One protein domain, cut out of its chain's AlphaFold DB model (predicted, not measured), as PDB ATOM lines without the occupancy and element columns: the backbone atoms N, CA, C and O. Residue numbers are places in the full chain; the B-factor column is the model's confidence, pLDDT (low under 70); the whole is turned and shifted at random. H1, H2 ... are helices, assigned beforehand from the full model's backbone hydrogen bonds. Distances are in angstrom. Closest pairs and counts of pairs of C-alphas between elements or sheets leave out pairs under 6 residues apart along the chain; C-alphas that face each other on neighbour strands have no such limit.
ATOM      1  N   ALA A  22     -30.611  55.170  34.181       98.00
ATOM      2  CA  ALA A  22     -29.296  55.237  34.811       98.00
ATOM      3  C   ALA A  22     -28.831  53.863  35.317       98.00
ATOM      4  O   ALA A  22     -27.708  53.450  35.033       98.00
ATOM      5  N   ILE A  23     -29.696  53.126  36.020       97.38
ATOM      6  CA  ILE A  23     -29.373  51.774  36.493       97.38
ATOM      7  C   ILE A  23     -29.184  50.825  35.305       97.38
ATOM      8  O   ILE A  23     -28.225  50.057  35.295       97.38
ATOM      9  N   TYR A  24     -30.051  50.902  34.293       95.88
ATOM     10  CA  TYR A  24     -29.920  50.107  33.074       95.88
ATOM     11  C   TYR A  24     -28.567  50.337  32.399       95.88
ATOM     12  O   TYR A  24     -27.855  49.373  32.130       95.88
ATOM     13  N   TYR A  25     -28.181  51.601  32.203       96.81
ATOM     14  CA  TYR A  25     -26.887  51.969  31.640       96.81
ATOM     15  C   TYR A  25     -25.742  51.378  32.466       96.81
ATOM     16  O   TYR A  25     -24.908  50.652  31.930       96.81
ATOM     17  N   LEU A  26     -25.728  51.611  33.784       96.38
ATOM     18  CA  LEU A  26     -24.672  51.107  34.672       96.38
ATOM     19  C   LEU A  26     -24.521  49.583  34.594       96.38
ATOM     20  O   LEU A  26     -23.401  49.075  34.630       96.38
ATOM     21  N   LYS A  27     -25.634  48.855  34.473       95.44
ATOM     22  CA  LYS A  27     -25.612  47.394  34.396       95.44
ATOM     23  C   LYS A  27     -25.219  46.886  33.006       95.44
ATOM     24  O   LYS A  27     -24.311  46.063  32.891       95.44
ATOM     25  N   PHE A  28     -25.865  47.386  31.957       95.44
ATOM     26  CA  PHE A  28     -25.916  46.714  30.653       95.44
ATOM     27  C   PHE A  28     -25.276  47.470  29.490       95.44
ATOM     28  O   PHE A  28     -25.136  46.877  28.427       95.44
ATOM     29  N   GLU A  29     -24.882  48.730  29.666       94.88
ATOM     30  CA  GLU A  29     -24.294  49.537  28.582       94.88
ATOM     31  C   GLU A  29     -22.944  50.148  28.963       94.88
ATOM     32  O   GLU A  29     -22.088  50.337  28.109       94.88
ATOM     33  N   CYS A  30     -22.718  50.428  30.248       95.88
ATOM     34  CA  CYS A  30     -21.463  50.984  30.732       95.88
ATOM     35  C   CYS A  30     -20.316  50.012  30.432       95.88
ATOM     36  O   CYS A  30     -20.402  48.832  30.785       95.88
ATOM     37  N   GLU A  31     -19.271  50.506  29.769       92.38
ATOM     38  CA  GLU A  31     -18.106  49.718  29.343       92.38
ATOM     39  C   GLU A  31     -17.083  49.537  30.473       92.38
ATOM     40  O   GLU A  31     -16.376  48.538  30.511       92.38
ATOM     41  N   GLU A  32     -17.052  50.455  31.443       94.44
ATOM     42  CA  GLU A  32     -16.107  50.414  32.560       94.44
ATOM     43  C   GLU A  32     -16.279  49.139  33.396       94.44
ATOM     44  O   GLU A  32     -17.332  48.906  34.004       94.44
ATOM     45  N   THR A  33     -15.221  48.334  33.497       93.44
ATOM     46  CA  THR A  33     -15.213  47.061  34.238       93.44
ATOM     47  C   THR A  33     -15.536  47.235  35.728       93.44
ATOM     48  O   THR A  33     -16.135  46.357  36.356       93.44
ATOM     49  N   GLU A  34     -15.238  48.394  36.319       91.81
ATOM     50  CA  GLU A  34     -15.606  48.688  37.710       91.81
ATOM     51  C   GLU A  34     -17.130  48.748  37.926       91.81
ATOM     52  O   GLU A  34     -17.603  48.450  39.026       91.81
ATOM     53  N   SER A  35     -17.927  49.004  36.879       94.62
ATOM     54  CA  SER A  35     -19.399  49.020  36.950       94.62
ATOM     55  C   SER A  35     -20.022  47.661  37.310       94.62
ATOM     56  O   SER A  35     -21.189  47.590  37.713       94.62
ATOM     57  N   VAL A  36     -19.245  46.571  37.261       94.69
ATOM     58  CA  VAL A  36     -19.658  45.222  37.691       94.69
ATOM     59  C   VAL A  36     -20.212  45.215  39.124       94.69
ATOM     60  O   VAL A  36     -21.089  44.407  39.440       94.69
ATOM     61  N   ILE A  37     -19.776  46.143  39.986       94.44
ATOM     62  CA  ILE A  37     -20.300  46.283  41.356       94.44
ATOM     63  C   ILE A  37     -21.805  46.597  41.397       94.44
ATOM     64  O   ILE A  37     -22.492  46.166  42.322       94.44
ATOM     65  N   PHE A  38     -22.336  47.303  40.394       96.00
ATOM     66  CA  PHE A  38     -23.768  47.604  40.285       96.00
ATOM     67  C   PHE A  38     -24.545  46.418  39.705       96.00
ATOM     68  O   PHE A  38     -25.694  46.167  40.076       96.00
ATOM     69  N   CYS A  39     -23.901  45.654  38.823       94.69
ATOM     70  CA  CYS A  39     -24.476  44.481  38.175       94.69
ATOM     71  C   CYS A  39     -24.800  43.396  39.208       94.69
ATOM     72  O   CYS A  39     -25.926  42.918  39.266       94.69
ATOM     73  N   GLY A  40     -23.849  43.079  40.087       93.69
ATOM     74  CA  GLY A  40     -24.008  42.046  41.112       93.69
ATOM     75  C   GLY A  40     -24.719  42.477  42.396       93.69
ATOM     76  O   GLY A  40     -24.694  41.714  43.358       93.69
ATOM     77  N   SER A  41     -25.294  43.685  42.468       96.75
ATOM     78  CA  SER A  41     -25.835  44.241  43.716       96.75
ATOM     79  C   SER A  41     -27.321  43.908  43.924       96.75
ATOM     80  O   SER A  41     -28.171  44.439  43.201       96.75
ATOM     81  N   PRO A  42     -27.686  43.133  44.970       95.56
ATOM     82  CA  PRO A  42     -29.088  42.859  45.291       95.56
ATOM     83  C   PRO A  42     -29.871  44.116  45.690       95.56
ATOM     84  O   PRO A  42     -31.079  44.188  45.479       95.56
ATOM     85  N   LEU A  43     -29.191  45.124  46.250       95.50
ATOM     86  CA  LEU A  43     -29.816  46.394  46.626       95.50
ATOM     87  C   LEU A  43     -30.208  47.207  45.390       95.50
ATOM     88  O   LEU A  43     -31.295  47.778  45.361       95.50
ATOM     89  N   ILE A  44     -29.353  47.218  44.362       97.31
ATOM     90  CA  ILE A  44     -29.668  47.861  43.081       97.31
ATOM     91  C   ILE A  44     -30.810  47.124  42.386       97.31
ATOM     92  O   ILE A  44     -31.726  47.781  41.904       97.31
ATOM     93  N   ASN A  45     -30.812  45.787  42.395       96.81
ATOM     94  CA  ASN A  45     -31.913  44.996  41.832       96.81
ATOM     95  C   ASN A  45     -33.239  45.308  42.527       96.81
ATOM     96  O   ASN A  45     -34.212  45.651  41.866       96.81
ATOM     97  N   SER A  46     -33.249  45.304  43.865       95.88
ATOM     98  CA  SER A  46     -34.447  45.642  44.634       95.88
ATOM     99  C   SER A  46     -34.929  47.073  44.378       95.88
ATOM    100  O   SER A  46     -36.133  47.310  44.302       95.88
ATOM    101  N   ALA A  47     -34.013  48.037  44.246       95.81
ATOM    102  CA  ALA A  47     -34.377  49.405  43.890       95.81
ATOM    103  C   ALA A  47     -34.963  49.474  42.472       95.81
ATOM    104  O   ALA A  47     -35.975  50.139  42.269       95.81
ATOM    105  N   PHE A  48     -34.371  48.759  41.515       96.38
ATOM    106  CA  PHE A  48     -34.856  48.697  40.141       96.38
ATOM    107  C   PHE A  48     -36.270  48.120  40.057       96.38
ATOM    108  O   PHE A  48     -37.122  48.721  39.411       96.38
ATOM    109  N   ASP A  49     -36.550  47.032  40.777       95.38
ATOM    110  CA  ASP A  49     -37.885  46.417  40.826       95.38
ATOM    111  C   ASP A  49     -38.942  47.380  41.352       95.38
ATOM    112  O   ASP A  49     -40.028  47.492  40.790       95.38
ATOM    113  N   LYS A  50     -38.615  48.131  42.409       94.94
ATOM    114  CA  LYS A  50     -39.518  49.148  42.960       94.94
ATOM    115  C   LYS A  50     -39.787  50.268  41.958       94.94
ATOM    116  O   LYS A  50     -40.909  50.767  41.899       94.94
ATOM    117  N   LEU A  51     -38.776  50.661  41.179       95.25
ATOM    118  CA  LEU A  51     -38.921  51.682  40.141       95.25
ATOM    119  C   LEU A  51     -39.772  51.179  38.972       95.25
ATOM    120  O   LEU A  51     -40.628  51.921  38.506       95.25
ATOM    121  N   VAL A  52     -39.569  49.936  38.527       93.88
ATOM    122  CA  VAL A  52     -40.389  49.296  37.486       93.88
ATOM    123  C   VAL A  52     -41.844  49.187  37.943       93.88
ATOM    124  O   VAL A  52     -42.727  49.693  37.262       93.88
ATOM    125  N   ALA A  53     -42.088  48.662  39.147       92.31
ATOM    126  CA  ALA A  53     -43.436  48.511  39.698       92.31
ATOM    127  C   ALA A  53     -44.169  49.846  39.947       92.31
ATOM    128  O   ALA A  53     -45.392  49.865  40.064       92.31
ATOM    129  N   SER A  54     -43.430  50.956  40.061       92.12
ATOM    130  CA  SER A  54     -43.990  52.307  40.242       92.12
ATOM    131  C   SER A  54     -44.088  53.104  38.936       92.12
ATOM    132  O   SER A  54     -44.557  54.247  38.958       92.12
ATOM    133  N   SER A  55     -43.607  52.541  37.823       88.62
ATOM    134  CA  SER A  55     -43.613  53.186  36.513       88.62
ATOM    135  C   SER A  55     -45.025  53.194  35.933       88.62
ATOM    136  O   SER A  55     -45.778  52.236  36.068       88.62
ATOM    137  N   ASP A  56     -45.373  54.260  35.221       88.19
ATOM    138  CA  ASP A  56     -46.620  54.372  34.453       88.19
ATOM    139  C   ASP A  56     -46.543  53.722  33.054       88.19
ATOM    140  O   ASP A  56     -47.462  53.851  32.244       88.19
ATOM    141  N   ILE A  57     -45.450  53.012  32.758       88.88
ATOM    142  CA  ILE A  57     -45.183  52.384  31.464       88.88
ATOM    143  C   ILE A  57     -45.668  50.934  31.518       88.88
ATOM    144  O   ILE A  57     -45.004  50.058  32.064       88.88
ATOM    145  N   GLU A  58     -46.814  50.671  30.892       80.81
ATOM    146  CA  GLU A  58     -47.526  49.382  30.980       80.81
ATOM    147  C   GLU A  58     -46.724  48.156  30.508       80.81
ATOM    148  O   GLU A  58     -47.034  47.035  30.892       80.81
ATOM    149  N   TRP A  59     -45.705  48.345  29.667       85.56
ATOM    150  CA  TRP A  59     -44.957  47.256  29.031       85.56
ATOM    151  C   TRP A  59     -43.570  47.007  29.642       85.56
ATOM    152  O   TRP A  59     -42.819  46.184  29.115       85.56
ATOM    153  N   ASP A  60     -43.203  47.691  30.731       85.69
ATOM    154  CA  ASP A  60     -41.903  47.484  31.384       85.69
ATOM    155  C   ASP A  60     -41.721  46.046  31.870       85.69
ATOM    156  O   ASP A  60     -40.680  45.435  31.615       85.69
ATOM    157  N   ASP A  61     -42.737  45.501  32.542       81.75
ATOM    158  CA  ASP A  61     -42.697  44.138  33.069       81.75
ATOM    159  C   ASP A  61     -42.441  43.144  31.935       81.75
ATOM    160  O   ASP A  61     -41.523  42.331  32.017       81.75
ATOM    161  N   ASP A  62     -43.161  43.266  30.817       86.62
ATOM    162  CA  ASP A  62     -42.968  42.415  29.640       86.62
ATOM    163  C   ASP A  62     -41.587  42.599  28.995       86.62
ATOM    164  O   ASP A  62     -40.962  41.629  28.546       86.62
ATOM    165  N   PHE A  63     -41.078  43.832  28.953       88.69
ATOM    166  CA  PHE A  63     -39.766  44.128  28.387       88.69
ATOM    167  C   PHE A  63     -38.626  43.496  29.178       88.69
ATOM    168  O   PHE A  63     -37.646  43.058  28.567       88.69
ATOM    169  N   TYR A  64     -38.730  43.465  30.506       90.19
ATOM    170  CA  TYR A  64     -37.711  42.881  31.372       90.19
ATOM    171  C   TYR A  64     -37.913  41.376  31.580       90.19
ATOM    172  O   TYR A  64     -36.939  40.643  31.715       90.19
ATOM    173  N   ASN A  65     -39.139  40.864  31.475       89.25
ATOM    174  CA  ASN A  65     -39.486  39.452  31.672       89.25
ATOM    175  C   ASN A  65     -39.093  38.523  30.493       89.25
ATOM    176  O   ASN A  65     -39.756  37.514  30.215       89.25
ATOM    177  N   ARG A  66     -37.984  38.825  29.807       92.56
ATOM    178  CA  ARG A  66     -37.439  38.096  28.648       92.56
ATOM    179  C   ARG A  66     -35.913  37.975  28.722       92.56
ATOM    180  O   ARG A  66     -35.266  38.700  29.475       92.56
ATOM    181  N   LYS A  67     -35.345  37.075  27.914       94.00
ATOM    182  CA  LYS A  67     -33.893  37.023  27.678       94.00
ATOM    183  C   LYS A  67     -33.434  38.247  26.889       94.00
ATOM    184  O   LYS A  67     -34.182  38.768  26.056       94.00
ATOM    185  N   ASN A  68     -32.190  38.666  27.099       95.12
ATOM    186  CA  ASN A  68     -31.585  39.757  26.342       95.12
ATOM    187  C   ASN A  68     -30.143  39.406  25.962       95.12
ATOM    188  O   ASN A  68     -29.205  39.695  26.695       95.12
ATOM    189  N   GLN A  69     -29.977  38.841  24.764       94.31
ATOM    190  CA  GLN A  69     -28.682  38.376  24.253       94.31
ATOM    191  C   GLN A  69     -27.621  39.482  24.184       94.31
ATOM    192  O   GLN A  69     -26.440  39.221  24.392       94.31
ATOM    193  N   SER A  70     -28.024  40.724  23.892       93.94
ATOM    194  CA  SER A  70     -27.073  41.839  23.851       93.94
ATOM    195  C   SER A  70     -26.553  42.161  25.248       93.94
ATOM    196  O   SER A  70     -25.352  42.360  25.415       93.94
ATOM    197  N   ALA A  71     -27.445  42.181  26.242       95.31
ATOM    198  CA  ALA A  71     -27.081  42.392  27.636       95.31
ATOM    199  C   ALA A  71     -26.248  41.225  28.191       95.31
ATOM    200  O   ALA A  71     -25.272  41.467  28.892       95.31
ATOM    201  N   GLU A  72     -26.591  39.978  27.847       96.00
ATOM    202  CA  GLU A  72     -25.834  38.782  28.247       96.00
ATOM    203  C   GLU A  72     -24.404  38.835  27.715       96.00
ATOM    204  O   GLU A  72     -23.459  38.679  28.484       96.00
ATOM    205  N   ARG A  73     -24.237  39.121  26.417       95.19
ATOM    206  CA  ARG A  73     -22.916  39.257  25.796       95.19
ATOM    207  C   ARG A  73     -22.097  40.366  26.456       95.19
ATOM    208  O   ARG A  73     -20.966  40.112  26.854       95.19
ATOM    209  N   HIS A  74     -22.679  41.557  26.623       95.44
ATOM    210  CA  HIS A  74     -21.996  42.691  27.259       95.44
ATOM    211  C   HIS A  74     -21.576  42.374  28.699       95.44
ATOM    212  O   HIS A  74     -20.460  42.669  29.120       95.44
ATOM    213  N   MET A  75     -22.462  41.733  29.464       96.38
ATOM    214  CA  MET A  75     -22.177  41.321  30.836       96.38
ATOM    215  C   MET A  75     -21.053  40.285  30.894       96.38
ATOM    216  O   MET A  75     -20.157  40.403  31.731       96.38
ATOM    217  N   LEU A  76     -21.084  39.288  30.007       96.12
ATOM    218  CA  LEU A  76     -20.082  38.229  29.944       96.12
ATOM    219  C   LEU A  76     -18.698  38.788  29.605       96.12
ATOM    220  O   LEU A  76     -17.724  38.469  30.288       96.12
ATOM    221  N   GLU A  77     -18.614  39.666  28.604       95.38
ATOM    222  CA  GLU A  77     -17.379  40.358  28.218       95.38
ATOM    223  C   GLU A  77     -16.785  41.127  29.407       95.38
ATOM    224  O   GLU A  77     -15.620  40.920  29.764       95.38
ATOM    225  N   LYS A  78     -17.616  41.924  30.086       95.38
ATOM    226  CA  LYS A  78     -17.229  42.726  31.255       95.38
ATOM    227  C   LYS A  78     -16.781  41.866  32.444       95.38
ATOM    228  O   LYS A  78     -15.780  42.157  33.102       95.38
ATOM    229  N   LEU A  79     -17.502  40.780  32.735       96.00
ATOM    230  CA  LEU A  79     -17.141  39.833  33.795       96.00
ATOM    231  C   LEU A  79     -15.817  39.126  33.498       96.00
ATOM    232  O   LEU A  79     -14.998  38.952  34.405       96.00
ATOM    233  N   ASN A  80     -15.595  38.736  32.245       96.62
ATOM    234  CA  ASN A  80     -14.364  38.075  31.830       96.62
ATOM    235  C   ASN A  80     -13.172  39.028  31.841       96.62
ATOM    236  O   ASN A  80     -12.091  38.628  32.268       96.62
ATOM    237  N   GLU A  81     -13.359  40.299  31.494       95.88
ATOM    238  CA  GLU A  81     -12.318  41.312  31.666       95.88
ATOM    239  C   GLU A  81     -11.893  41.455  33.130       95.88
ATOM    240  O   GLU A  81     -10.701  41.345  33.443       95.88
ATOM    241  N   LYS A  82     -12.862  41.584  34.043       94.88
ATOM    242  CA  LYS A  82     -12.592  41.610  35.485       94.88
ATOM    243  C   LYS A  82     -11.848  40.358  35.950       94.88
ATOM    244  O   LYS A  82     -10.868  40.453  36.685       94.88
ATOM    245  N   ARG A  83     -12.295  39.177  35.521       95.44
ATOM    246  CA  ARG A  83     -11.682  37.896  35.901       95.44
ATOM    247  C   ARG A  83     -10.256  37.760  35.384       95.44
ATOM    248  O   ARG A  83      -9.405  37.311  36.149       95.44
ATOM    249  N   ARG A  84      -9.970  38.197  34.153       95.94
ATOM    250  CA  ARG A  84      -8.604  38.246  33.606       95.94
ATOM    251  C   ARG A  84      -7.698  39.125  34.462       95.94
ATOM    252  O   ARG A  84      -6.601  38.693  34.808       95.94
ATOM    253  N   TYR A  85      -8.169  40.311  34.854       93.56
ATOM    254  CA  TYR A  85      -7.429  41.197  35.760       93.56
ATOM    255  C   TYR A  85      -7.175  40.546  37.135       93.56
ATOM    256  O   TYR A  85      -6.092  40.683  37.699       93.56
ATOM    257  N   GLU A  86      -8.138  39.777  37.651       94.62
ATOM    258  CA  GLU A  86      -8.032  39.016  38.908       94.62
ATOM    259  C   GLU A  86      -7.248  37.687  38.786       94.62
ATOM    260  O   GLU A  86      -7.089  36.983  39.786       94.62
ATOM    261  N   GLY A  87      -6.778  37.305  37.591       95.62
ATOM    262  CA  GLY A  87      -6.087  36.029  37.348       95.62
ATOM    263  C   GLY A  87      -6.982  34.786  37.457       95.62
ATOM    264  O   GLY A  87      -6.501  33.703  37.794       95.62
ATOM    265  N   ARG A  88      -8.289  34.930  37.215       95.00
ATOM    266  CA  ARG A  88      -9.298  33.859  37.270       95.00
ATOM    267  C   ARG A  88      -9.648  33.348  35.875       95.00
ATOM    268  O   ARG A  88      -9.491  34.059  34.887       95.00
ATOM    269  N   SER A  89     -10.174  32.124  35.805       94.75
ATOM    270  CA  SER A  89     -10.706  31.570  34.559       94.75
ATOM    271  C   SER A  89     -11.944  32.334  34.090       94.75
ATOM    272  O   SER A  89     -12.762  32.786  34.904       94.75
ATOM    273  N   GLU A  90     -12.077  32.442  32.772       96.94
ATOM    274  CA  GLU A  90     -13.236  33.032  32.112       96.94
ATOM    275  C   GLU A  90     -14.497  32.183  32.320       96.94
ATOM    276  O   GLU A  90     -14.437  30.991  32.630       96.94
ATOM    277  N   ILE A  91     -15.639  32.843  32.198       96.50
ATOM    278  CA  ILE A  91     -16.974  32.264  32.135       96.50
ATOM    279  C   ILE A  91     -17.268  31.993  30.656       96.50
ATOM    280  O   ILE A  91     -17.075  32.885  29.827       96.50
ATOM    281  N   GLU A  92     -17.731  30.785  30.334       94.31
ATOM    282  CA  GLU A  92     -18.024  30.376  28.952       94.31
ATOM    283  C   GLU A  92     -19.323  31.007  28.435       94.31
ATOM    284  O   GLU A  92     -19.356  31.561  27.338       94.31
ATOM    285  N   ASP A  93     -20.373  30.977  29.254       94.38
ATOM    286  CA  ASP A  93     -21.673  31.573  28.963       94.38
ATOM    287  C   ASP A  93     -22.377  32.033  30.249       94.38
ATOM    288  O   ASP A  93     -22.018  31.636  31.362       94.38
ATOM    289  N   MET A  94     -23.390  32.892  30.108       94.31
ATOM    290  CA  MET A  94     -24.115  33.408  31.271       94.31
ATOM    291  C   MET A  94     -24.919  32.327  32.004       94.31
ATOM    292  O   MET A  94     -25.116  32.473  33.204       94.31
ATOM    293  N   GLU A  95     -25.342  31.242  31.352       92.44
ATOM    294  CA  GLU A  95     -26.091  30.155  32.006       92.44
ATOM    295  C   GLU A  95     -25.206  29.360  32.990       92.44
ATOM    296  O   GLU A  95     -25.677  28.913  34.037       92.44
ATOM    297  N   SER A  96     -23.905  29.249  32.705       92.94
ATOM    298  CA  SER A  96     -22.890  28.600  33.547       92.94
ATOM    299  C   SER A  96     -22.462  29.433  34.763       92.94
ATOM    300  O   SER A  96     -21.822  28.923  35.688       92.94
ATOM    301  N   PHE A  97     -22.803  30.725  34.794       95.44
ATOM    302  CA  PHE A  97     -22.406  31.619  35.872       95.44
ATOM    303  C   PHE A  97     -23.357  31.515  37.069       95.44
ATOM    304  O   PHE A  97     -24.511  31.926  37.007       95.44
ATOM    305  N   GLU A  98     -22.844  31.053  38.213       94.19
ATOM    306  CA  GLU A  98     -23.625  30.829  39.445       94.19
ATOM    307  C   GLU A  98     -24.476  32.036  39.886       94.19
ATOM    308  O   GLU A  98     -25.545  31.875  40.471       94.19
ATOM    309  N   HIS A  99     -24.029  33.263  39.600       95.06
ATOM    310  CA  HIS A  99     -24.733  34.484  39.999       95.06
ATOM    311  C   HIS A  99     -25.476  35.170  38.848       95.06
ATOM    312  O   HIS A  99     -25.884  36.323  38.998       95.06
ATOM    313  N   ALA A 100     -25.676  34.494  37.716       95.38
ATOM    314  CA  ALA A 100     -26.240  35.100  36.516       95.38
ATOM    315  C   ALA A 100     -27.578  35.796  36.762       95.38
ATOM    316  O   ALA A 100     -27.739  36.936  36.339       95.38
ATOM    317  N   ALA A 101     -28.479  35.186  37.539       94.88
ATOM    318  CA  ALA A 101     -29.766  35.786  37.892       94.88
ATOM    319  C   ALA A 101     -29.615  37.172  38.546       94.88
ATOM    320  O   ALA A 101     -30.342  38.098  38.210       94.88
ATOM    321  N   THR A 102     -28.630  37.355  39.430       96.44
ATOM    322  CA  THR A 102     -28.374  38.653  40.075       96.44
ATOM    323  C   THR A 102     -27.788  39.664  39.093       96.44
ATOM    324  O   THR A 102     -28.183  40.831  39.102       96.44
ATOM    325  N   TYR A 103     -26.843  39.230  38.258       96.81
ATOM    326  CA  TYR A 103     -26.104  40.114  37.354       96.81
ATOM    327  C   TYR A 103     -26.927  40.547  36.143       96.81
ATOM    328  O   TYR A 103     -26.797  41.685  35.693       96.81
ATOM    329  N   MET A 104     -27.801  39.666  35.668       96.75
ATOM    330  CA  MET A 104     -28.686  39.902  34.533       96.75
ATOM    331  C   MET A 104     -30.034  40.486  34.918       96.75
ATOM    332  O   MET A 104     -30.753  40.941  34.035       96.75
ATOM    333  N   HIS A 105     -30.353  40.550  36.212       95.94
ATOM    334  CA  HIS A 105     -31.570  41.187  36.697       95.94
ATOM    335  C   HIS A 105     -31.751  42.592  36.099       95.94
ATOM    336  O   HIS A 105     -30.827  43.405  36.180       95.94
TER     337      HIS A 105
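AT A GLANCE: This is residues 22 to 105 of the 109 residues of an uncharacterized protein of Pseudomonas entomophila (strain L48) (UniProt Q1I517). The model is a rod with a knot of short helices in its middle, where H1, H2 and H6 gather on the long helix H5, and with a chain turn at either end. On one side the backbone runs out along H3, turns through residues 54 to 59, which stick out, and comes back through H4; on the other side it runs out along H5 and folds back through residues 86 to 99 to H6. The printed part has 84 residues, with six named helices in the order H1 to H6 and no named strand; the class is all helix. It is compact, with a radius of gyration of the C-alphas of 13.3 A, and its C-alphas span 44 by 21 by 20 A.

HOW THE PARTS SIT: H1, residues 22 to 28, touches H2, residues 33 to 39, with the closest C-alphas, those of Lys 27 and Cys 39, 4.9 A apart. They run opposite ways at a steep tilt of 68 degrees, only just short of about perpendicular. H3, residues 42 to 53, is close to H1 but not clearly touching it, the closest C-alphas being those of Ile 23 and Phe 48 at 7.3 A. H4, residues 60 to 64, and H3 only just touch, and only at the corner by their link, with 3 pairs of C-alphas within 8 A; the closest are those of Val 52 and Asp 60, 6.5 A apart. H5, residues 69 to 85, touches H1 with its residues 71 to 75 alone, about perpendicular at 76 degrees; the closest C-alphas, of Phe 28 and Ala 71, are 5.4 A apart. H5 touches H2 with its residues 78 to 82 alone, opposite ways at a steep tilt of 56 degrees, and the closest C-alphas, of Thr 33 and Lys 78, are 5.6 A apart. The packing of these helices is mostly crossed: the pairs H1 and H2, H1 and H5, and H2 and H5 show no shallow tilt. H6, residues 100 to 104, touches residues 71 to 75 of H5, closest at the C-alphas of Glu 72 and Met 104, 7.0 A apart. H6 and H2 only just touch, with 3 pairs of C-alphas within 8 A, the closest being Cys 39 and Tyr 103 at 4.7 A. H3 and H5 are apart, and so are H4 and H5. In H1, H3, H4, H5 and H6 every O i to N i+4 pair is within hydrogen-bond range; in H2 0 of 3 are, but 4 of 4 O i to N i+3 pairs are.

IN THESE COORDINATES: H1 begins at C-alpha 22, (-29.296, 55.237, 34.811). H3 is 16.4 A long and H5, the longest helix, 24.3 A, ending at C-alpha 85, (-7.429, 41.197, 35.760). H1 measures 10.1 A, H2 10.4 A, H4 6.2 A and H6 5.7 A; H6 ends at C-alpha 104, (-28.686, 39.902, 34.533).

THE WHOLE: The two C-alphas farthest apart, those of Asp 56 and Gly 87, are 44.6 A apart. The printed part has no cut, and the link from H5 to H6, 14 residues, is long. No printed residue is under 70 in pLDDT, and the mean of the printed part is 94.1.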